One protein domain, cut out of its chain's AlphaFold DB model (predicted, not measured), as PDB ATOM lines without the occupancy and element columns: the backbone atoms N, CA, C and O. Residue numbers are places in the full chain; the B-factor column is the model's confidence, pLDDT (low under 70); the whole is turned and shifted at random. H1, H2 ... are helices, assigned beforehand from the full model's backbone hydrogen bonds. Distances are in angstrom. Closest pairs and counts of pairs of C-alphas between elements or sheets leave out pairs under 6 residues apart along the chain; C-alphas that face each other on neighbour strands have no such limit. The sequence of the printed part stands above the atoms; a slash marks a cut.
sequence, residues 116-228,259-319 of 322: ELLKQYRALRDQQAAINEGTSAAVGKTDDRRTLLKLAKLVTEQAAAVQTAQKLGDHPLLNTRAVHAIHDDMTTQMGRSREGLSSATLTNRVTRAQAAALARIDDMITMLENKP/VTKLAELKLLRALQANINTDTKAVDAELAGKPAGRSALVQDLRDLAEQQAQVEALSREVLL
ATOM      1  N   GLU A 116     152.809 151.432 130.525       90.50
ATOM      2  CA  GLU A 116     151.536 151.238 129.833       90.50
ATOM      3  C   GLU A 116     151.604 151.736 128.381       90.50
ATOM      4  O   GLU A 116     151.208 151.011 127.466       90.50
ATOM      5  N   LEU A 117     152.196 152.910 128.127       91.81
ATOM      6  CA  LEU A 117     152.436 153.392 126.763       91.81
ATOM      7  C   LEU A 117     153.313 152.423 125.960       91.81
ATOM      8  O   LEU A 117     152.971 152.081 124.829       91.81
ATOM      9  N   LEU A 118     154.414 151.928 126.535       92.62
ATOM     10  CA  LEU A 118     155.284 150.939 125.887       92.62
ATOM     11  C   LEU A 118     154.522 149.680 125.486       92.62
ATOM     12  O   LEU A 118     154.685 149.174 124.375       92.62
ATOM     13  N   LYS A 119     153.677 149.172 126.384       95.19
ATOM     14  CA  LYS A 119     152.834 148.008 126.118       95.19
ATOM     15  C   LYS A 119     151.882 148.266 124.949       95.19
ATOM     16  O   LYS A 119     151.754 147.408 124.078       95.19
ATOM     17  N   GLN A 120     151.258 149.441 124.898       94.88
ATOM     18  CA  GLN A 120     150.343 149.808 123.816       94.88
ATOM     19  C   GLN A 120     151.069 149.978 122.472       94.88
ATOM     20  O   GLN A 120     150.592 149.469 121.458       94.88
ATOM     21  N   TYR A 121     152.254 150.597 122.456       96.12
ATOM     22  CA  TYR A 121     153.073 150.694 121.243       96.12
ATOM     23  C   TYR A 121     153.558 149.328 120.748       96.12
ATOM     24  O   TYR A 121     153.523 149.076 119.546       96.12
ATOM     25  N   ARG A 122     153.951 148.413 121.642       97.19
ATOM     26  CA  ARG A 122     154.311 147.035 121.263       97.19
ATOM     27  C   ARG A 122     153.123 146.279 120.668       97.19
ATOM     28  O   ARG A 122     153.273 145.639 119.636       97.19
ATOM     29  N   ALA A 123     151.933 146.421 121.251       96.75
ATOM     30  CA  ALA A 123     150.721 145.838 120.681       96.75
ATOM     31  C   ALA A 123     150.410 146.404 119.281       96.75
ATOM     32  O   ALA A 123     150.081 145.645 118.368       96.75
ATOM     33  N   LEU A 124     150.566 147.719 119.088       96.94
ATOM     34  CA  LEU A 124     150.405 148.360 117.779       96.94
ATOM     35  C   LEU A 124     151.450 147.863 116.767       96.94
ATOM     36  O   LEU A 124     151.109 147.614 115.610       96.94
ATOM     37  N   ARG A 125     152.701 147.677 117.200       97.56
ATOM     38  CA  ARG A 125     153.780 147.102 116.388       97.56
ATOM     39  C   ARG A 125     153.420 145.705 115.900       97.56
ATOM     40  O   ARG A 125     153.503 145.445 114.703       97.56
ATOM     41  N   ASP A 126     153.002 144.828 116.808       97.00
ATOM     42  CA  ASP A 126     152.654 143.442 116.491       97.00
ATOM     43  C   ASP A 126     151.454 143.382 115.536       97.00
ATOM     44  O   ASP A 126     151.469 142.637 114.553       97.00
ATOM     45  N   GLN A 127     150.446 144.234 115.759       96.12
ATOM     46  CA  GLN A 127     149.315 144.393 114.844       96.12
ATOM     47  C   GLN A 127     149.778 144.837 113.447       96.12
ATOM     48  O   GLN A 127     149.373 144.247 112.444       96.12
ATOM     49  N   GLN A 128     150.641 145.852 113.359       96.44
ATOM     50  CA  GLN A 128     151.144 146.354 112.081       96.44
ATOM     51  C   GLN A 128     152.032 145.326 111.360       96.44
ATOM     52  O   GLN A 128     151.979 145.219 110.132       96.44
ATOM     53  N   ALA A 129     152.813 144.540 112.105       95.94
ATOM     54  CA  ALA A 129     153.639 143.467 111.562       95.94
ATOM     55  C   ALA A 129     152.774 142.349 110.962       95.94
ATOM     56  O   ALA A 129     153.028 141.925 109.835       95.94
ATOM     57  N   ALA A 130     151.704 141.948 111.654       94.94
ATOM     58  CA  ALA A 130     150.743 140.972 111.143       94.94
ATOM     59  C   ALA A 130     150.049 141.462 109.859       94.94
ATOM     60  O   ALA A 130     149.876 140.691 108.911       94.94
ATOM     61  N   ILE A 131     149.702 142.754 109.787       93.75
ATOM     62  CA  ILE A 131     149.136 143.344 108.566       93.75
ATOM     63  C   ILE A 131     150.150 143.301 107.418       93.75
ATOM     64  O   ILE A 131     149.791 142.926 106.299       93.75
ATOM     65  N   ASN A 132     151.413 143.644 107.677       93.38
ATOM     66  CA  ASN A 132     152.479 143.611 106.675       93.38
ATOM     67  C   ASN A 132     152.733 142.184 106.150       93.38
ATOM     68  O   ASN A 132     152.793 141.959 104.939       93.38
ATOM     69  N   GLU A 133     152.793 141.194 107.043       92.25
ATOM     70  CA  GLU A 133     152.930 139.783 106.670       92.25
ATOM     71  C   GLU A 133     151.744 139.313 105.813       92.25
ATOM     72  O   GLU A 133     151.929 138.742 104.734       92.25
ATOM     73  N   GLY A 134     150.515 139.623 106.243       91.06
ATOM     74  CA  GLY A 134     149.301 139.301 105.496       91.06
ATOM     75  C   GLY A 134     149.259 139.960 104.114       91.06
ATOM     76  O   GLY A 134     148.846 139.328 103.139       91.06
ATOM     77  N   THR A 135     149.729 141.204 104.021       89.81
ATOM     78  CA  THR A 135     149.826 141.966 102.768       89.81
ATOM     79  C   THR A 135     150.837 141.326 101.825       89.81
ATOM     80  O   THR A 135     150.518 141.047 100.670       89.81
ATOM     81  N   SER A 136     152.030 141.014 102.333       88.56
ATOM     82  CA  SER A 136     153.107 140.373 101.576       88.56
ATOM     83  C   SER A 136     152.690 138.999 101.038       88.56
ATOM     84  O   SER A 136     152.951 138.678  99.880       88.56
ATOM     85  N   ALA A 137     151.958 138.208 101.829       87.56
ATOM     86  CA  ALA A 137     151.448 136.901 101.411       87.56
ATOM     87  C   ALA A 137     150.384 136.967 100.293       87.56
ATOM     88  O   ALA A 137     150.151 135.962  99.602       87.56
ATOM     89  N   ALA A 138     149.729 138.123 100.136       85.31
ATOM     90  CA  ALA A 138     148.698 138.385  99.134       85.31
ATOM     91  C   ALA A 138     149.253 138.957  97.815       85.31
ATOM     92  O   ALA A 138     148.536 138.960  96.809       85.31
ATOM     93  N   VAL A 139     150.515 139.405  97.788       83.62
ATOM     94  CA  VAL A 139     151.167 139.931  96.578       83.62
ATOM     95  C   VAL A 139     151.115 138.888  95.454       83.62
ATOM     96  O   VAL A 139     151.453 137.720  95.647       83.62
ATOM     97  N   GLY A 140     150.653 139.310  94.273       77.44
ATOM     98  CA  GLY A 140     150.516 138.447  93.093       77.44
ATOM     99  C   GLY A 140     149.333 137.470  93.122       77.44
ATOM    100  O   GLY A 140     149.215 136.653  92.216       77.44
ATOM    101  N   LYS A 141     148.455 137.533  94.136       81.75
ATOM    102  CA  LYS A 141     147.273 136.655  94.283       81.75
ATOM    103  C   LYS A 141     145.951 137.430  94.309       81.75
ATOM    104  O   LYS A 141     144.960 136.945  94.852       81.75
ATOM    105  N   THR A 142     145.935 138.637  93.752       72.31
ATOM    106  CA  THR A 142     144.822 139.596  93.861       72.31
ATOM    107  C   THR A 142     143.540 139.160  93.149       72.31
ATOM    108  O   THR A 142     142.480 139.683  93.472       72.31
ATOM    109  N   ASP A 143     143.611 138.172  92.257       77.31
ATOM    110  CA  ASP A 143     142.458 137.709  91.470       77.31
ATOM    111  C   ASP A 143     141.661 136.587  92.170       77.31
ATOM    112  O   ASP A 143     140.561 136.227  91.749       77.31
ATOM    113  N   ASP A 144     142.186 136.033  93.270       85.75
ATOM    114  CA  ASP A 144     141.507 135.001  94.057       85.75
ATOM    115  C   ASP A 144     140.498 135.622  95.039       85.75
ATOM    116  O   ASP A 144     140.849 136.435  95.900       85.75
ATOM    117  N   ARG A 145     139.234 135.177  94.979       85.12
ATOM    118  CA  ARG A 145     138.153 135.623  95.878       85.12
ATOM    119  C   ARG A 145     138.527 135.469  97.353       85.12
ATOM    120  O   ARG A 145     138.154 136.314  98.168       85.12
ATOM    121  N   ARG A 146     139.254 134.408  97.721       86.12
ATOM    122  CA  ARG A 146     139.697 134.212  99.110       86.12
ATOM    123  C   ARG A 146     140.753 135.245  99.505       86.12
ATOM    124  O   ARG A 146     140.710 135.734 100.634       86.12
ATOM    125  N   THR A 147     141.658 135.609  98.601       85.44
ATOM    126  CA  THR A 147     142.614 136.706  98.811       85.44
ATOM    127  C   THR A 147     141.909 138.053  98.933       85.44
ATOM    128  O   THR A 147     142.202 138.785  99.872       85.44
ATOM    129  N   LEU A 148     140.923 138.358  98.087       85.31
ATOM    130  CA  LEU A 148     140.157 139.610  98.175       85.31
ATOM    131  C   LEU A 148     139.435 139.765  99.525       85.31
ATOM    132  O   LEU A 148     139.478 140.833 100.133       85.31
ATOM    133  N   LEU A 149     138.839 138.685 100.045       88.19
ATOM    134  CA  LEU A 149     138.236 138.689 101.385       88.19
ATOM    135  C   LEU A 149     139.274 138.930 102.492       88.19
ATOM    136  O   LEU A 149     138.997 139.652 103.449       88.19
ATOM    137  N   LYS A 150     140.479 138.357 102.363       89.69
ATOM    138  CA  LYS A 150     141.584 138.630 103.295       89.69
ATOM    139  C   LYS A 150     142.039 140.085 103.217       89.69
ATOM    140  O   LYS A 150     142.216 140.700 104.260       89.69
ATOM    141  N   LEU A 151     142.174 140.652 102.018       88.62
ATOM    142  CA  LEU A 151     142.546 142.057 101.832       88.62
ATOM    143  C   LEU A 151     141.527 143.000 102.473       88.62
ATOM    144  O   LEU A 151     141.919 143.898 103.210       88.62
ATOM    145  N   ALA A 152     140.226 142.748 102.302       90.56
ATOM    146  CA  ALA A 152     139.182 143.529 102.969       90.56
ATOM    147  C   ALA A 152     139.294 143.480 104.508       90.56
ATOM    148  O   ALA A 152     139.092 144.491 105.191       90.56
ATOM    149  N   LYS A 153     139.673 142.321 105.067       93.56
ATOM    150  CA  LYS A 153     139.965 142.189 106.501       93.56
ATOM    151  C   LYS A 153     141.180 143.031 106.904       93.56
ATOM    152  O   LYS A 153     141.076 143.799 107.856       93.56
ATOM    153  N   LEU A 154     142.275 142.958 106.144       92.94
ATOM    154  CA  LEU A 154     143.486 143.750 106.393       92.94
ATOM    155  C   LEU A 154     143.218 145.261 106.331       92.94
ATOM    156  O   LEU A 154     143.746 146.000 107.150       92.94
ATOM    157  N   VAL A 155     142.351 145.732 105.427       94.06
ATOM    158  CA  VAL A 155     141.925 147.147 105.381       94.06
ATOM    159  C   VAL A 155     141.261 147.568 106.693       94.06
ATOM    160  O   VAL A 155     141.526 148.656 107.205       94.06
ATOM    161  N   THR A 156     140.401 146.710 107.242       95.38
ATOM    162  CA  THR A 156     139.696 146.972 108.505       95.38
ATOM    163  C   THR A 156     140.669 146.966 109.685       95.38
ATOM    164  O   THR A 156     140.628 147.862 110.527       95.38
ATOM    165  N   GLU A 157     141.589 146.002 109.716       94.69
ATOM    166  CA  GLU A 157     142.644 145.914 110.733       94.69
ATOM    167  C   GLU A 157     143.596 147.119 110.670       94.69
ATOM    168  O   GLU A 157     143.937 147.681 111.711       94.69
ATOM    169  N   GLN A 158     143.960 147.580 109.469       94.62
ATOM    170  CA  GLN A 158     144.780 148.775 109.260       94.62
ATOM    171  C   GLN A 158     144.043 150.051 109.687       94.62
ATOM    172  O   GLN A 158     144.649 150.938 110.280       94.62
ATOM    173  N   ALA A 159     142.733 150.151 109.443       94.56
ATOM    174  CA  ALA A 159     141.931 151.277 109.922       94.56
ATOM    175  C   ALA A 159     141.885 151.342 111.458       94.56
ATOM    176  O   ALA A 159     142.007 152.426 112.028       94.56
ATOM    177  N   ALA A 160     141.756 150.191 112.124       95.12
ATOM    178  CA  ALA A 160     141.833 150.115 113.579       95.12
ATOM    179  C   ALA A 160     143.231 150.504 114.092       95.12
ATOM    180  O   ALA A 160     143.332 151.265 115.050       95.12
ATOM    181  N   ALA A 161     144.301 150.053 113.424       93.62
ATOM    182  CA  ALA A 161     145.674 150.435 113.764       93.62
ATOM    183  C   ALA A 161     145.892 151.958 113.668       93.62
ATOM    184  O   ALA A 161     146.463 152.540 114.585       93.62
ATOM    185  N   VAL A 162     145.365 152.618 112.626       94.31
ATOM    186  CA  VAL A 162     145.414 154.090 112.484       94.31
ATOM    187  C   VAL A 162     144.735 154.788 113.665       94.31
ATOM    188  O   VAL A 162     145.284 155.738 114.215       94.31
ATOM    189  N   GLN A 163     143.556 154.319 114.085       93.88
ATOM    190  CA  GLN A 163     142.847 154.908 115.227       93.88
ATOM    191  C   GLN A 163     143.598 154.696 116.544       93.88
ATOM    192  O   GLN A 163     143.648 155.600 117.376       93.88
ATOM    193  N   THR A 164     144.172 153.507 116.747       92.88
ATOM    194  CA  THR A 164     145.018 153.224 117.914       92.88
ATOM    195  C   THR A 164     146.230 154.137 117.921       92.88
ATOM    196  O   THR A 164     146.505 154.744 118.951       92.88
ATOM    197  N   ALA A 165     146.902 154.292 116.777       91.69
ATOM    198  CA  ALA A 165     147.986 155.244 116.625       91.69
ATOM    199  C   ALA A 165     147.511 156.633 117.066       91.69
ATOM    200  O   ALA A 165     148.030 157.115 118.062       91.69
ATOM    201  N   GLN A 166     146.492 157.230 116.437       92.25
ATOM    202  CA  GLN A 166     145.955 158.565 116.789       92.25
ATOM    203  C   GLN A 166     145.752 158.763 118.295       92.25
ATOM    204  O   GLN A 166     146.311 159.690 118.870       92.25
ATOM    205  N   LYS A 167     145.080 157.819 118.960       91.69
ATOM    206  CA  LYS A 167     144.860 157.880 120.413       91.69
ATOM    207  C   LYS A 167     146.151 157.893 121.233       91.69
ATOM    208  O   LYS A 167     146.188 158.533 122.279       91.69
ATOM    209  N   LEU A 168     147.185 157.175 120.794       90.75
ATOM    210  CA  LEU A 168     148.495 157.207 121.445       90.75
ATOM    211  C   LEU A 168     149.197 158.551 121.239       90.75
ATOM    212  O   LEU A 168     149.843 159.027 122.163       90.75
ATOM    213  N   GLY A 169     149.059 159.168 120.063       86.81
ATOM    214  CA  GLY A 169     149.664 160.469 119.748       86.81
ATOM    215  C   GLY A 169     149.107 161.609 120.592       86.81
ATOM    216  O   GLY A 169     149.860 162.466 121.046       86.81
ATOM    217  N   ASP A 170     147.813 161.546 120.899       86.62
ATOM    218  CA  ASP A 170     147.118 162.526 121.741       86.62
ATOM    219  C   ASP A 170     147.456 162.402 123.241       86.62
ATOM    220  O   ASP A 170     146.913 163.133 124.075       86.62
ATOM    221  N   HIS A 171     148.335 161.470 123.630       84.69
ATOM    222  CA  HIS A 171     148.660 161.253 125.033       84.69
ATOM    223  C   HIS A 171     149.418 162.463 125.625       84.69
ATOM    224  O   HIS A 171     150.483 162.833 125.125       84.69
ATOM    225  N   PRO A 172     148.967 163.051 126.751       76.50
ATOM    226  CA  PRO A 172     149.510 164.313 127.272       76.50
ATOM    227  C   PRO A 172     150.993 164.234 127.658       76.50
ATOM    228  O   PRO A 172     151.726 165.213 127.543       76.50
ATOM    229  N   LEU A 173     151.465 163.055 128.068       77.81
ATOM    230  CA  LEU A 173     152.874 162.831 128.415       77.81
ATOM    231  C   LEU A 173     153.830 162.786 127.205       77.81
ATOM    232  O   LEU A 173     155.049 162.767 127.386       77.81
ATOM    233  N   LEU A 174     153.284 162.753 125.987       79.69
ATOM    234  CA  LEU A 174     154.018 162.725 124.722       79.69
ATOM    235  C   LEU A 174     154.065 164.095 124.032       79.69
ATOM    236  O   LEU A 174     154.469 164.177 122.875       79.69
ATOM    237  N   ASN A 175     153.683 165.167 124.733       76.56
ATOM    238  CA  ASN A 175     153.480 166.503 124.178       76.56
ATOM    239  C   ASN A 175     154.785 167.234 123.802       76.56
ATOM    240  O   ASN A 175     155.140 168.269 124.361       76.56
ATOM    241  N   THR A 176     155.513 166.684 122.836       77.94
ATOM    242  CA  THR A 176     156.701 167.286 122.234       77.94
ATOM    243  C   THR A 176     156.503 167.321 120.726       77.94
ATOM    244  O   THR A 176     155.935 166.399 120.137       77.94
ATOM    245  N   ARG A 177     156.971 168.384 120.065       79.44
ATOM    246  CA  ARG A 177     156.770 168.534 118.614       79.44
ATOM    247  C   ARG A 177     157.427 167.417 117.804       79.44
ATOM    248  O   ARG A 177     156.890 167.028 116.773       79.44
ATOM    249  N   ALA A 178     158.563 166.895 118.268       74.50
ATOM    250  CA  ALA A 178     159.247 165.782 117.614       74.50
ATOM    251  C   ALA A 178     158.413 164.492 117.657       74.50
ATOM    252  O   ALA A 178     158.338 163.786 116.653       74.50
ATOM    253  N   VAL A 179     157.755 164.207 118.787       84.06
ATOM    254  CA  VAL A 179     156.848 163.056 118.891       84.06
ATOM    255  C   VAL A 179     155.625 163.238 118.007       84.06
ATOM    256  O   VAL A 179     155.294 162.315 117.269       84.06
ATOM    257  N   HIS A 180     155.006 164.421 118.018       86.62
ATOM    258  CA  HIS A 180     153.878 164.725 117.132       86.62
ATOM    259  C   HIS A 180     154.246 164.532 115.659       86.62
ATOM    260  O   HIS A 180     153.530 163.851 114.940       86.62
ATOM    261  N   ALA A 181     155.419 165.000 115.224       83.44
ATOM    262  CA  ALA A 181     155.871 164.807 113.844       83.44
ATOM    263  C   ALA A 181     156.063 163.324 113.464       83.44
ATOM    264  O   ALA A 181     155.707 162.914 112.361       83.44
ATOM    265  N   ILE A 182     156.607 162.500 114.369       87.31
ATOM    266  CA  ILE A 182     156.715 161.047 114.144       87.31
ATOM    267  C   ILE A 182     155.342 160.393 114.091       87.31
ATOM    268  O   ILE A 182     155.124 159.462 113.315       87.31
ATOM    269  N   HIS A 183     154.423 160.874 114.919       89.81
ATOM    270  CA  HIS A 183     153.063 160.387 114.973       89.81
ATOM    271  C   HIS A 183     152.284 160.689 113.689       89.81
ATOM    272  O   HIS A 183     151.681 159.789 113.097       89.81
ATOM    273  N   ASP A 184     152.387 161.921 113.206       90.19
ATOM    274  CA  ASP A 184     151.803 162.371 111.947       90.19
ATOM    275  C   ASP A 184     152.357 161.569 110.763       90.19
ATOM    276  O   ASP A 184     151.590 161.098 109.918       90.19
ATOM    277  N   ASP A 185     153.674 161.333 110.711       88.56
ATOM    278  CA  ASP A 185     154.262 160.484 109.670       88.56
ATOM    279  C   ASP A 185     153.753 159.039 109.794       88.56
ATOM    280  O   ASP A 185     153.230 158.487 108.830       88.56
ATOM    281  N   MET A 186     153.795 158.438 110.988       93.25
ATOM    282  CA  MET A 186     153.292 157.080 111.231       93.25
ATOM    283  C   MET A 186     151.838 156.912 110.766       93.25
ATOM    284  O   MET A 186     151.527 155.971 110.032       93.25
ATOM    285  N   THR A 187     150.946 157.819 111.168       93.75
ATOM    286  CA  THR A 187     149.527 157.776 110.789       93.75
ATOM    287  C   THR A 187     149.328 158.007 109.294       93.75
ATOM    288  O   THR A 187     148.516 157.311 108.681       93.75
ATOM    289  N   THR A 188     150.114 158.895 108.681       91.94
ATOM    290  CA  THR A 188     150.124 159.118 107.229       91.94
ATOM    291  C   THR A 188     150.521 157.849 106.476       91.94
ATOM    292  O   THR A 188     149.813 157.433 105.554       91.94
ATOM    293  N   GLN A 189     151.601 157.174 106.881       92.62
ATOM    294  CA  GLN A 189     152.047 155.936 106.236       92.62
ATOM    295  C   GLN A 189     151.030 154.799 106.413       92.62
ATOM    296  O   GLN A 189     150.699 154.096 105.455       92.62
ATOM    297  N   MET A 190     150.455 154.649 107.610       94.62
ATOM    298  CA  MET A 190     149.368 153.694 107.846       94.62
ATOM    299  C   MET A 190     148.122 154.008 107.000       94.62
ATOM    300  O   MET A 190     147.475 153.095 106.483       94.62
ATOM    301  N   GLY A 191     147.797 155.291 106.818       93.00
ATOM    302  CA  GLY A 191     146.712 155.759 105.955       93.00
ATOM    303  C   GLY A 191     146.944 155.413 104.484       93.00
ATOM    304  O   GLY A 191     146.075 154.808 103.855       93.00
ATOM    305  N   ARG A 192     148.143 155.692 103.958       90.69
ATOM    306  CA  ARG A 192     148.551 155.304 102.594       90.69
ATOM    307  C   ARG A 192     148.502 153.791 102.393       90.69
ATOM    308  O   ARG A 192     148.024 153.315 101.362       90.69
ATOM    309  N   SER A 193     148.958 153.021 103.385       92.56
ATOM    310  CA  SER A 193     148.851 151.561 103.361       92.56
ATOM    311  C   SER A 193     147.393 151.111 103.265       92.56
ATOM    312  O   SER A 193     147.058 150.304 102.397       92.56
ATOM    313  N   ARG A 194     146.510 151.669 104.102       93.50
ATOM    314  CA  ARG A 194     145.073 151.369 104.078       93.50
ATOM    315  C   ARG A 194     144.456 151.673 102.717       93.50
ATOM    316  O   ARG A 194     143.685 150.857 102.215       93.50
ATOM    317  N   GLU A 195     144.771 152.827 102.138       91.06
ATOM    318  CA  GLU A 195     144.252 153.234 100.833       91.06
ATOM    319  C   GLU A 195     144.659 152.234  99.744       91.06
ATOM    320  O   GLU A 195     143.794 151.699  99.050       91.06
ATOM    321  N   GLY A 196     145.944 151.877  99.660       88.38
ATOM    322  CA  GLY A 196     146.411 150.909  98.664       88.38
ATOM    323  C   GLY A 196     145.914 149.476  98.896       88.38
ATOM    324  O   GLY A 196     145.658 148.746  97.935       88.38
ATOM    325  N   LEU A 197     145.697 149.073 100.155       89.38
ATOM    326  CA  LEU A 197     145.001 147.821 100.474       89.38
ATOM    327  C   LEU A 197     143.541 147.855  99.994       89.38
ATOM    328  O   LEU A 197     143.046 146.861  99.462       89.38
ATOM    329  N   SER A 198     142.858 148.992 100.154       88.31
ATOM    330  CA  SER A 198     141.446 149.147  99.782       88.31
ATOM    331  C   SER A 198     141.216 149.147  98.273       88.31
ATOM    332  O   SER A 198     140.202 148.632  97.810       88.31
ATOM    333  N   SER A 199     142.188 149.634  97.497       85.56
ATOM    334  CA  SER A 199     142.158 149.565  96.036       85.56
ATOM    335  C   SER A 199     142.602 148.201  95.487       85.56
ATOM    336  O   SER A 199     142.778 148.063  94.277       85.56
ATOM    337  N   ALA A 200     142.854 147.212  96.359       76.88
ATOM    338  CA  ALA A 200     143.444 145.911  96.029       76.88
ATOM    339  C   ALA A 200     144.750 146.012  95.211       76.88
ATOM    340  O   ALA A 200     145.168 145.064  94.546       76.88
ATOM    341  N   THR A 201     145.414 147.171  95.257       77.12
ATOM    342  CA  THR A 201     146.594 147.470  94.451       77.12
ATOM    343  C   THR A 201     147.832 147.263  95.315       77.12
ATOM    344  O   THR A 201     148.409 148.204  95.862       77.12
ATOM    345  N   LEU A 202     148.238 145.997  95.449       79.62
ATOM    346  CA  LEU A 202     149.401 145.580  96.238       79.62
ATOM    347  C   LEU A 202     150.715 145.944  95.536       79.62
ATOM    348  O   LEU A 202     151.410 145.101  94.971       79.62
ATOM    349  N   THR A 203     151.029 147.234  95.536       80.75
ATOM    350  CA  THR A 203     152.264 147.786  94.977       80.75
ATOM    351  C   THR A 203     153.371 147.834  96.021       80.75
ATOM    352  O   THR A 203     153.112 147.839  97.225       80.75
ATOM    353  N   ASN A 204     154.612 147.989  95.551       81.19
ATOM    354  CA  ASN A 204     155.766 148.307  96.400       81.19
ATOM    355  C   ASN A 204     155.535 149.532  97.303       81.19
ATOM    356  O   ASN A 204     156.175 149.669  98.340       81.19
ATOM    357  N   ARG A 205     154.621 150.433  96.918       82.56
ATOM    358  CA  ARG A 205     154.256 151.610  97.709       82.56
ATOM    359  C   ARG A 205     153.520 151.227  98.994       82.56
ATOM    360  O   ARG A 205     153.816 151.789 100.042       82.56
ATOM    361  N   VAL A 206     152.615 150.246  98.935       88.88
ATOM    362  CA  VAL A 206     151.881 149.757 100.118       88.88
ATOM    363  C   VAL A 206     152.835 149.091 101.099       88.88
ATOM    364  O   VAL A 206     152.809 149.411 102.284       88.88
ATOM    365  N   THR A 207     153.706 148.209 100.607       88.12
ATOM    366  CA  THR A 207     154.679 147.510 101.457       88.12
ATOM    367  C   THR A 207     155.705 148.472 102.054       88.12
ATOM    368  O   THR A 207     156.039 148.349 103.231       88.12
ATOM    369  N   ARG A 208     156.147 149.491 101.303       87.88
ATOM    370  CA  ARG A 208     157.021 150.550 101.834       87.88
ATOM    371  C   ARG A 208     156.333 151.388 102.904       87.88
ATOM    372  O   ARG A 208     156.923 151.601 103.952       87.88
ATOM    373  N   ALA A 209     155.083 151.796 102.684       88.94
ATOM    374  CA  ALA A 209     154.319 152.538 103.683       88.94
ATOM    375  C   ALA A 209     154.141 151.721 104.981       88.94
ATOM    376  O   ALA A 209     154.307 152.248 106.078       88.94
ATOM    377  N   GLN A 210     153.890 150.411 104.881       92.56
ATOM    378  CA  GLN A 210     153.824 149.525 106.052       92.56
ATOM    379  C   GLN A 210     155.168 149.405 106.777       92.56
ATOM    380  O   GLN A 210     155.203 149.437 108.007       92.56
ATOM    381  N   ALA A 211     156.271 149.286 106.033       90.94
ATOM    382  CA  ALA A 211     157.615 149.238 106.603       90.94
ATOM    383  C   ALA A 211     157.995 150.560 107.292       90.94
ATOM    384  O   ALA A 211     158.529 150.538 108.398       90.94
ATOM    385  N   ALA A 212     157.662 151.701 106.684       89.50
ATOM    386  CA  ALA A 212     157.883 153.020 107.266       89.50
ATOM    387  C   ALA A 212     157.066 153.204 108.555       89.50
ATOM    388  O   ALA A 212     157.617 153.614 109.574       89.50
ATOM    389  N   ALA A 213     155.784 152.814 108.557       92.56
ATOM    390  CA  ALA A 213     154.955 152.833 109.762       92.56
ATOM    391  C   ALA A 213     155.554 151.974 110.891       92.56
ATOM    392  O   ALA A 213     155.624 152.434 112.029       92.56
ATOM    393  N   LEU A 214     156.033 150.761 110.585       93.94
ATOM    394  CA  LEU A 214     156.722 149.902 111.559       93.94
ATOM    395  C   LEU A 214     157.973 150.565 112.136       93.94
ATOM    396  O   LEU A 214     158.142 150.570 113.352       93.94
ATOM    397  N   ALA A 215     158.805 151.171 111.286       91.38
ATOM    398  CA  ALA A 215     159.998 151.883 111.732       91.38
ATOM    399  C   ALA A 215     159.650 153.029 112.697       91.38
ATOM    400  O   ALA A 215     160.323 153.198 113.708       91.38
ATOM    401  N   ARG A 216     158.556 153.769 112.454       91.69
ATOM    402  CA  ARG A 216     158.090 154.821 113.379       91.69
ATOM    403  C   ARG A 216     157.616 154.285 114.718       91.69
ATOM    404  O   ARG A 216     157.901 154.891 115.747       91.69
ATOM    405  N   ILE A 217     156.915 153.153 114.719       93.94
ATOM    406  CA  ILE A 217     156.522 152.501 115.970       93.94
ATOM    407  C   ILE A 217     157.775 152.074 116.753       93.94
ATOM    408  O   ILE A 217     157.844 152.305 117.959       93.94
ATOM    409  N   ASP A 218     158.783 151.519 116.075       93.88
ATOM    410  CA  ASP A 218     160.051 151.106 116.690       93.88
ATOM    411  C   ASP A 218     160.859 152.295 117.237       93.88
ATOM    412  O   ASP A 218     161.420 152.207 118.336       93.88
ATOM    413  N   ASP A 219     160.862 153.430 116.533       88.19
ATOM    414  CA  ASP A 219     161.456 154.684 117.007       88.19
ATOM    415  C   ASP A 219     160.781 155.149 118.315       88.19
ATOM    416  O   ASP A 219     161.464 155.489 119.288       88.19
ATOM    417  N   MET A 220     159.442 155.100 118.377       89.88
ATOM    418  CA  MET A 220     158.662 155.461 119.569       89.88
ATOM    419  C   MET A 220     158.906 154.512 120.745       89.88
ATOM    420  O   MET A 220     159.078 154.971 121.876       89.88
ATOM    421  N   ILE A 221     158.975 153.200 120.494       91.38
ATOM    422  CA  ILE A 221     159.327 152.204 121.515       91.38
ATOM    423  C   ILE A 221     160.730 152.488 122.048       91.38
ATOM    424  O   ILE A 221     160.908 152.618 123.254       91.38
ATOM    425  N   THR A 222     161.715 152.670 121.168       88.62
ATOM    426  CA  THR A 222     163.107 152.937 121.557       88.62
ATOM    427  C   THR A 222     163.223 154.222 122.375       88.62
ATOM    428  O   THR A 222     163.943 154.283 123.377       88.62
ATOM    429  N   MET A 223     162.507 155.275 121.978       87.12
ATOM    430  CA  MET A 223     162.430 156.522 122.736       87.12
ATOM    431  C   MET A 223     161.861 156.279 124.133       87.12
ATOM    432  O   MET A 223     162.463 156.711 125.117       87.12
ATOM    433  N   LEU A 224     160.743 155.560 124.225       86.19
ATOM    434  CA  LEU A 224     160.117 155.223 125.493       86.19
ATOM    435  C   LEU A 224     160.905 154.193 126.300       86.19
ATOM    436  O   LEU A 224     160.670 154.109 127.492       86.19
ATOM    437  N   GLU A 225     161.839 153.424 125.747       87.94
ATOM    438  CA  GLU A 225     162.708 152.504 126.501       87.94
ATOM    439  C   GLU A 225     163.930 153.215 127.095       87.94
ATOM    440  O   GLU A 225     164.400 152.860 128.182       87.94
ATOM    441  N   ASN A 226     164.389 154.295 126.458       80.62
ATOM    442  CA  ASN A 226     165.460 155.138 126.978       80.62
ATOM    443  C   ASN A 226     164.986 155.882 128.234       80.62
ATOM    444  O   ASN A 226     164.328 156.918 128.149       80.62
ATOM    445  N   LYS A 227     165.310 155.345 129.421       66.88
ATOM    446  CA  LYS A 227     164.936 155.996 130.682       66.88
ATOM    447  C   LYS A 227     165.599 157.377 130.746       66.88
ATOM    448  O   LYS A 227     166.812 157.447 130.538       66.88
ATOM    449  N   PRO A 228     164.859 158.466 131.026       59.91
ATOM    450  CA  PRO A 228     165.501 159.724 131.376       59.91
ATOM    451  C   PRO A 228     166.409 159.470 132.586       59.91
ATOM    452  O   PRO A 228     165.939 158.979 133.613       59.91
ATOM    453  N   VAL A 259     159.628 162.483 127.390       67.81
ATOM    454  CA  VAL A 259     160.641 162.543 126.344       67.81
ATOM    455  C   VAL A 259     161.694 163.580 126.702       67.81
ATOM    456  O   VAL A 259     161.400 164.751 126.919       67.81
ATOM    457  N   THR A 260     162.951 163.140 126.771       69.25
ATOM    458  CA  THR A 260     164.090 164.045 126.975       69.25
ATOM    459  C   THR A 260     164.476 164.728 125.669       69.25
ATOM    460  O   THR A 260     164.376 164.120 124.609       69.25
ATOM    461  N   LYS A 261     165.069 165.926 125.736       66.69
ATOM    462  CA  LYS A 261     165.633 166.607 124.552       66.69
ATOM    463  C   LYS A 261     166.617 165.734 123.763       66.69
ATOM    464  O   LYS A 261     166.657 165.776 122.539       66.69
ATOM    465  N   LEU A 262     167.413 164.910 124.451       66.19
ATOM    466  CA  LEU A 262     168.312 163.962 123.787       66.19
ATOM    467  C   LEU A 262     167.532 162.877 123.031       66.19
ATOM    468  O   LEU A 262     167.933 162.490 121.934       66.19
ATOM    469  N   ALA A 263     166.437 162.382 123.609       67.44
ATOM    470  CA  ALA A 263     165.550 161.440 122.941       67.44
ATOM    471  C   ALA A 263     164.851 162.094 121.735       67.44
ATOM    472  O   ALA A 263     164.826 161.478 120.675       67.44
ATOM    473  N   GLU A 264     164.414 163.354 121.835       70.69
ATOM    474  CA  GLU A 264     163.878 164.123 120.697       70.69
ATOM    475  C   GLU A 264     164.898 164.261 119.558       70.69
ATOM    476  O   GLU A 264     164.575 164.017 118.399       70.69
ATOM    477  N   LEU A 265     166.161 164.581 119.860       66.62
ATOM    478  CA  LEU A 265     167.210 164.656 118.834       66.62
ATOM    479  C   LEU A 265     167.490 163.296 118.182       66.62
ATOM    480  O   LEU A 265     167.735 163.225 116.977       66.62
ATOM    481  N   LYS A 266     167.456 162.204 118.957       69.50
ATOM    482  CA  LYS A 266     167.593 160.842 118.415       69.50
ATOM    483  C   LYS A 266     166.421 160.488 117.501       69.50
ATOM    484  O   LYS A 266     166.659 159.943 116.427       69.50
ATOM    485  N   LEU A 267     165.203 160.850 117.897       72.19
ATOM    486  CA  LEU A 267     163.999 160.699 117.086       72.19
ATOM    487  C   LEU A 267     164.110 161.466 115.764       72.19
ATOM    488  O   LEU A 267     163.920 160.885 114.701       72.19
ATOM    489  N   LEU A 268     164.501 162.742 115.803       69.06
ATOM    490  CA  LEU A 268     164.696 163.552 114.595       69.06
ATOM    491  C   LEU A 268     165.780 162.968 113.681       69.06
ATOM    492  O   LEU A 268     165.631 162.956 112.460       69.06
ATOM    493  N   ARG A 269     166.852 162.414 114.258       68.00
ATOM    494  CA  ARG A 269     167.894 161.719 113.493       68.00
ATOM    495  C   ARG A 269     167.383 160.432 112.840       68.00
ATOM    496  O   ARG A 269     167.775 160.147 111.709       68.00
ATOM    497  N   ALA A 270     166.531 159.666 113.519       67.94
ATOM    498  CA  ALA A 270     165.875 158.499 112.932       67.94
ATOM    499  C   ALA A 270     164.913 158.912 111.804       67.94
ATOM    500  O   ALA A 270     164.915 158.311 110.729       67.94
ATOM    501  N   LEU A 271     164.182 160.019 111.986       70.44
ATOM    502  CA  LEU A 271     163.351 160.641 110.950       70.44
ATOM    503  C   LEU A 271     164.157 160.962 109.696       70.44
ATOM    504  O   LEU A 271     163.827 160.474 108.614       70.44
ATOM    505  N   GLN A 272     165.271 161.661 109.871       69.50
ATOM    506  CA  GLN A 272     166.203 161.995 108.803       69.50
ATOM    507  C   GLN A 272     166.760 160.762 108.070       69.50
ATOM    508  O   GLN A 272     166.878 160.758 106.843       69.50
ATOM    509  N   ALA A 273     167.145 159.717 108.809       66.56
ATOM    510  CA  ALA A 273     167.692 158.493 108.227       66.56
ATOM    511  C   ALA A 273     166.655 157.752 107.366       66.56
ATOM    512  O   ALA A 273     166.990 157.263 106.282       66.56
ATOM    513  N   ASN A 274     165.401 157.729 107.816       70.19
ATOM    514  CA  ASN A 274     164.302 157.098 107.091       70.19
ATOM    515  C   ASN A 274     163.936 157.893 105.831       70.19
ATOM    516  O   ASN A 274     163.899 157.295 104.760       70.19
ATOM    517  N   ILE A 275     163.835 159.231 105.902       70.81
ATOM    518  CA  ILE A 275     163.628 160.087 104.713       70.81
ATOM    519  C   ILE A 275     164.698 159.809 103.650       70.81
ATOM    520  O   ILE A 275     164.391 159.633 102.471       70.81
ATOM    521  N   ASN A 276     165.966 159.725 104.061       67.25
ATOM    522  CA  ASN A 276     167.073 159.448 103.144       67.25
ATOM    523  C   ASN A 276     166.970 158.057 102.502       67.25
ATOM    524  O   ASN A 276     167.350 157.877 101.344       67.25
ATOM    525  N   THR A 277     166.491 157.068 103.255       72.38
ATOM    526  CA  THR A 277     166.290 155.700 102.765       72.38
ATOM    527  C   THR A 277     165.130 155.646 101.771       72.38
ATOM    528  O   THR A 277     165.293 155.110 100.674       72.38
ATOM    529  N   ASP A 278     164.007 156.283 102.097       71.31
ATOM    530  CA  ASP A 278     162.827 156.343 101.236       71.31
ATOM    531  C   ASP A 278     163.094 157.130  99.955       71.31
ATOM    532  O   ASP A 278     162.706 156.688  98.875       71.31
ATOM    533  N   THR A 279     163.839 158.235 100.040       72.69
ATOM    534  CA  THR A 279     164.251 159.025  98.870       72.69
ATOM    535  C   THR A 279     165.043 158.166  97.885       72.69
ATOM    536  O   THR A 279     164.739 158.153  96.693       72.69
ATOM    537  N   LYS A 280     166.015 157.382  98.375       72.75
ATOM    538  CA  LYS A 280     166.787 156.449  97.537       72.75
ATOM    539  C   LYS A 280     165.905 155.362  96.921       72.75
ATOM    540  O   LYS A 280     166.118 154.987  95.771       72.75
ATOM    541  N   ALA A 281     164.923 154.859  97.669       75.50
ATOM    542  CA  ALA A 281     163.992 153.854  97.168       75.50
ATOM    543  C   ALA A 281     163.075 154.413  96.064       75.50
ATOM    544  O   ALA A 281     162.861 153.742  95.056       75.50
ATOM    545  N   VAL A 282     162.564 155.642  96.218       77.62
ATOM    546  CA  VAL A 282     161.764 156.320  95.182       77.62
ATOM    547  C   VAL A 282     162.606 156.610  93.936       77.62
ATOM    548  O   VAL A 282     162.144 156.362  92.824       77.62
ATOM    549  N   ASP A 283     163.842 157.086  94.105       74.00
ATOM    550  CA  ASP A 283     164.756 157.384  92.993       74.00
ATOM    551  C   ASP A 283     165.085 156.128  92.163       74.00
ATOM    552  O   ASP A 283     164.986 156.129  90.933       74.00
ATOM    553  N   ALA A 284     165.351 155.004  92.837       80.25
ATOM    554  CA  ALA A 284     165.556 153.713  92.180       80.25
ATOM    555  C   ALA A 284     164.324 153.249  91.374       80.25
ATOM    556  O   ALA A 284     164.472 152.669  90.296       80.25
ATOM    557  N   GLU A 285     163.106 153.513  91.855       79.62
ATOM    558  CA  GLU A 285     161.881 153.181  91.117       79.62
ATOM    559  C   GLU A 285     161.631 154.106  89.920       79.62
ATOM    560  O   GLU A 285     161.212 153.632  88.859       79.62
ATOM    561  N   LEU A 286     161.940 155.400  90.053       79.62
ATOM    562  CA  LEU A 286     161.864 156.378  88.962       79.62
ATOM    563  C   LEU A 286     162.808 156.035  87.806       79.62
ATOM    564  O   LEU A 286     162.439 156.222  86.645       79.62
ATOM    565  N   ALA A 287     163.994 155.500  88.108       79.62
ATOM    566  CA  ALA A 287     164.947 155.047  87.099       79.62
ATOM    567  C   ALA A 287     164.440 153.832  86.293       79.62
ATOM    568  O   ALA A 287     164.864 153.626  85.157       79.62
ATOM    569  N   GLY A 288     163.532 153.029  86.863       70.81
ATOM    570  CA  GLY A 288     163.114 151.744  86.299       70.81
ATOM    571  C   GLY A 288     161.794 151.733  85.519       70.81
ATOM    572  O   GLY A 288     161.604 150.825  84.707       70.81
ATOM    573  N   LYS A 289     160.849 152.665  85.753       65.31
ATOM    574  CA  LYS A 289     159.497 152.606  85.141       65.31
ATOM    575  C   LYS A 289     158.888 153.989  84.826       65.31
ATOM    576  O   LYS A 289     158.768 154.817  85.722       65.31
ATOM    577  N   PRO A 290     158.393 154.236  83.591       55.91
ATOM    578  CA  PRO A 290     157.694 155.481  83.245       55.91
ATOM    579  C   PRO A 290     156.227 155.532  83.723       55.91
ATOM    580  O   PRO A 290     155.663 156.620  83.852       55.91
ATOM    581  N   ALA A 291     155.597 154.385  84.002       55.41
ATOM    582  CA  ALA A 291     154.230 154.320  84.523       55.41
ATOM    583  C   ALA A 291     154.203 154.627  86.033       55.41
ATOM    584  O   ALA A 291     154.931 154.003  86.797       55.41
ATOM    585  N   GLY A 292     153.356 155.573  86.460       65.00
ATOM    586  CA  GLY A 292     153.227 155.977  87.872       65.00
ATOM    587  C   GLY A 292     154.094 157.169  88.301       65.00
ATOM    588  O   GLY A 292     154.143 157.498  89.484       65.00
ATOM    589  N   ARG A 293     154.740 157.861  87.351       75.12
ATOM    590  CA  ARG A 293     155.656 158.981  87.624       75.12
ATOM    591  C   ARG A 293     155.033 160.118  88.444       75.12
ATOM    592  O   ARG A 293     155.739 160.712  89.246       75.12
ATOM    593  N   SER A 294     153.736 160.415  88.293       80.38
ATOM    594  CA  SER A 294     153.096 161.480  89.087       80.38
ATOM    595  C   SER A 294     152.988 161.129  90.573       80.38
ATOM    596  O   SER A 294     153.223 161.997  91.407       80.38
ATOM    597  N   ALA A 295     152.694 159.868  90.908       77.38
ATOM    598  CA  ALA A 295     152.615 159.406  92.291       77.38
ATOM    599  C   ALA A 295     153.999 159.410  92.955       77.38
ATOM    600  O   ALA A 295     154.135 159.903  94.066       77.38
ATOM    601  N   LEU A 296     155.036 158.961  92.238       77.62
ATOM    602  CA  LEU A 296     156.420 158.995  92.730       77.62
ATOM    603  C   LEU A 296     156.941 160.432  92.904       77.62
ATOM    604  O   LEU A 296     157.656 160.721  93.856       77.62
ATOM    605  N   VAL A 297     156.562 161.355  92.013       80.25
ATOM    606  CA  VAL A 297     156.880 162.786  92.166       80.25
ATOM    607  C   VAL A 297     156.182 163.382  93.388       80.25
ATOM    608  O   VAL A 297     156.784 164.206  94.072       80.25
ATOM    609  N   GLN A 298     154.943 162.975  93.678       82.25
ATOM    610  CA  GLN A 298     154.267 163.396  94.904       82.25
ATOM    611  C   GLN A 298     154.971 162.834  96.144       82.25
ATOM    612  O   GLN A 298     155.255 163.599  97.055       82.25
ATOM    613  N   ASP A 299     155.357 161.554  96.134       76.12
ATOM    614  CA  ASP A 299     156.112 160.945  97.236       76.12
ATOM    615  C   ASP A 299     157.436 161.696  97.503       76.12
ATOM    616  O   ASP A 299     157.784 161.933  98.657       76.12
ATOM    617  N   LEU A 300     158.149 162.151  96.461       74.56
ATOM    618  CA  LEU A 300     159.352 162.986  96.622       74.56
ATOM    619  C   LEU A 300     159.063 164.372  97.212       74.56
ATOM    620  O   LEU A 300     159.883 164.885  97.972       74.56
ATOM    621  N   ARG A 301     157.935 164.998  96.857       77.56
ATOM    622  CA  ARG A 301     157.533 166.286  97.446       77.56
ATOM    623  C   ARG A 301     157.213 166.127  98.921       77.56
ATOM    624  O   ARG A 301     157.738 166.888  99.725       77.56
ATOM    625  N   ASP A 302     156.439 165.103  99.259       77.56
ATOM    626  CA  ASP A 302     156.068 164.802 100.637       77.56
ATOM    627  C   ASP A 302     157.337 164.529 101.480       77.56
ATOM    628  O   ASP A 302     157.481 165.065 102.576       77.56
ATOM    629  N   LEU A 303     158.319 163.784 100.946       72.81
ATOM    630  CA  LEU A 303     159.622 163.569 101.601       72.81
ATOM    631  C   LEU A 303     160.432 164.866 101.772       72.81
ATOM    632  O   LEU A 303     161.083 165.054 102.800       72.81
ATOM    633  N   ALA A 304     160.401 165.775 100.793       68.31
ATOM    634  CA  ALA A 304     161.076 167.070 100.888       68.31
ATOM    635  C   ALA A 304     160.425 167.995 101.934       68.31
ATOM    636  O   ALA A 304     161.125 168.721 102.643       68.31
ATOM    637  N   GLU A 305     159.100 167.955 102.071       76.94
ATOM    638  CA  GLU A 305     158.380 168.670 103.130       76.94
ATOM    639  C   GLU A 305     158.731 168.111 104.514       76.94
ATOM    640  O   GLU A 305     159.068 168.877 105.421       76.94
ATOM    641  N   GLN A 306     158.760 166.783 104.658       72.69
ATOM    642  CA  GLN A 306     159.203 166.123 105.891       72.69
ATOM    643  C   GLN A 306     160.650 166.493 106.245       72.69
ATOM    644  O   GLN A 306     160.956 166.768 107.406       72.69
ATOM    645  N   GLN A 307     161.535 166.573 105.249       73.62
ATOM    646  CA  GLN A 307     162.923 167.003 105.425       73.62
ATOM    647  C   GLN A 307     163.005 168.421 106.001       73.62
ATOM    648  O   GLN A 307     163.691 168.660 106.999       73.62
ATOM    649  N   ALA A 308     162.264 169.361 105.411       72.25
ATOM    650  CA  ALA A 308     162.213 170.740 105.884       72.25
ATOM    651  C   ALA A 308     161.655 170.835 107.315       72.25
ATOM    652  O   ALA A 308     162.158 171.611 108.134       72.25
ATOM    653  N   GLN A 309     160.652 170.015 107.643       79.19
ATOM    654  CA  GLN A 309     160.080 169.938 108.987       79.19
ATOM    655  C   GLN A 309     161.104 169.432 110.012       79.19
ATOM    656  O   GLN A 309     161.260 170.046 111.069       79.19
ATOM    657  N   VAL A 310     161.853 168.365 109.706       69.44
ATOM    658  CA  VAL A 310     162.913 167.841 110.589       69.44
ATOM    659  C   VAL A 310     163.990 168.888 110.846       69.44
ATOM    660  O   VAL A 310     164.435 169.046 111.984       69.44
ATOM    661  N   GLU A 311     164.398 169.635 109.823       72.81
ATOM    662  CA  GLU A 311     165.392 170.701 109.962       72.81
ATOM    663  C   GLU A 311     164.891 171.870 110.817       72.81
ATOM    664  O   GLU A 311     165.667 172.464 111.574       72.81
ATOM    665  N   ALA A 312     163.605 172.213 110.706       76.00
ATOM    666  CA  ALA A 312     162.977 173.235 111.536       76.00
ATOM    667  C   ALA A 312     162.911 172.792 113.006       76.00
ATOM    668  O   ALA A 312     163.350 173.531 113.889       76.00
ATOM    669  N   LEU A 313     162.454 171.561 113.258       73.62
ATOM    670  CA  LEU A 313     162.379 170.981 114.601       73.62
ATOM    671  C   LEU A 313     163.766 170.822 115.230       73.62
ATOM    672  O   LEU A 313     163.964 171.173 116.389       73.62
ATOM    673  N   SER A 314     164.759 170.375 114.459       70.50
ATOM    674  CA  SER A 314     166.139 170.236 114.941       70.50
ATOM    675  C   SER A 314     166.725 171.583 115.365       70.50
ATOM    676  O   SER A 314     167.377 171.675 116.405       70.50
ATOM    677  N   ARG A 315     166.468 172.647 114.590       70.94
ATOM    678  CA  ARG A 315     166.876 174.011 114.954       70.94
ATOM    679  C   ARG A 315     166.201 174.483 116.236       70.94
ATOM    680  O   ARG A 315     166.873 175.076 117.071       70.94
ATOM    681  N   GLU A 316     164.914 174.204 116.403       74.94
ATOM    682  CA  GLU A 316     164.160 174.581 117.600       74.94
ATOM    683  C   GLU A 316     164.658 173.862 118.863       74.94
ATOM    684  O   GLU A 316     164.848 174.500 119.897       74.94
ATOM    685  N   VAL A 317     164.938 172.558 118.776       66.94
ATOM    686  CA  VAL A 317     165.457 171.780 119.913       66.94
ATOM    687  C   VAL A 317     166.853 172.264 120.335       66.94
ATOM    688  O   VAL A 317     167.164 172.289 121.529       66.94
ATOM    689  N   LEU A 318     167.694 172.677 119.375       63.66
ATOM    690  CA  LEU A 318     169.055 173.170 119.628       63.66
ATOM    691  C   LEU A 318     169.112 174.643 120.068       63.66
ATOM    692  O   LEU A 318     170.021 175.018 120.809       63.66
ATOM    693  N   LEU A 319     168.167 175.473 119.625       67.12
ATOM    694  CA  LEU A 319     168.083 176.900 119.939       67.12
ATOM    695  C   LEU A 319     166.718 177.199 120.579       67.12
ATOM    696  O   LEU A 319     165.843 177.749 119.903       67.12
TER     697      LEU A 319
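AT A GLANCE: This is residues 116 to 228 and 259 to 319 of the 322 residues of an uncharacterized protein of Phycisphaerae bacterium (UniProt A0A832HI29). Six long helices stand side by side in an up-and-down bundle, a flat slab of two layers: H1, H4 and H5 in one, H2, H3 and H6 in the other. H3 and H4 are nearest the middle, and the H5-H6 hairpin packs more loosely along one edge, joined mainly through part of H5. The printed part has 174 residues, with H1 to H6 in chain order and no named strand; its class is all helix. It is compact, with a radius of gyration of the C-alphas of 16.7 A and spans of 53 by 39 by 19 A.

IN THESE COORDINATES: H5, the longest, holds residues 261 to 288 over 41.1 A. H6, residues 293 to 318, spans 37.5 A and ends at C-alpha 318 (169.055, 173.170, 119.628). H4 is residues 204 to 225, 31.2 A; H3 is 177 to 198, 31.1 A; H2 is 145 to 169, 36.3 A. H1, residues 116 to 138, spans 33.4 A from C-alpha 116 (151.536, 151.238, 129.833).

HOW THE PARTS SIT: H5 touches H6, closest C-alphas Leu 268 and Val 310 at 6.1 A, a hairpin. With residues 263 to 274 alone, H5 touches H4, closest C-alphas Met 223 and Ala 263 at 5.8 A. H3 and H4 form a hairpin, closest C-alphas Ser 193 and Val 206 at 4.8 A. H2 touches H3, closest C-alphas Val 155 and Arg 194 at 5.4 A, opposite ways at a shallow tilt of 15 degrees. H1 touches H4, closest C-alphas Arg 125 and Ile 217 at 6.1 A. H3 and H6 are close but not clearly touching. Every O i to N i+4 pair is within hydrogen-bond range in H1, H2, H3, H4 and H6; in H5, 23 of 24 are.

THE WHOLE: The C-alphas farthest apart, of Arg 145 and Leu 319, are 56.4 A apart. Residues 229 to 258 are not printed; C-alphas 228 and 259 are 7.5 A apart. Of the links printed whole, none is long. Mean pLDDT of the printed part is 82.7; 24 residues are under 70, among them 259 to 263.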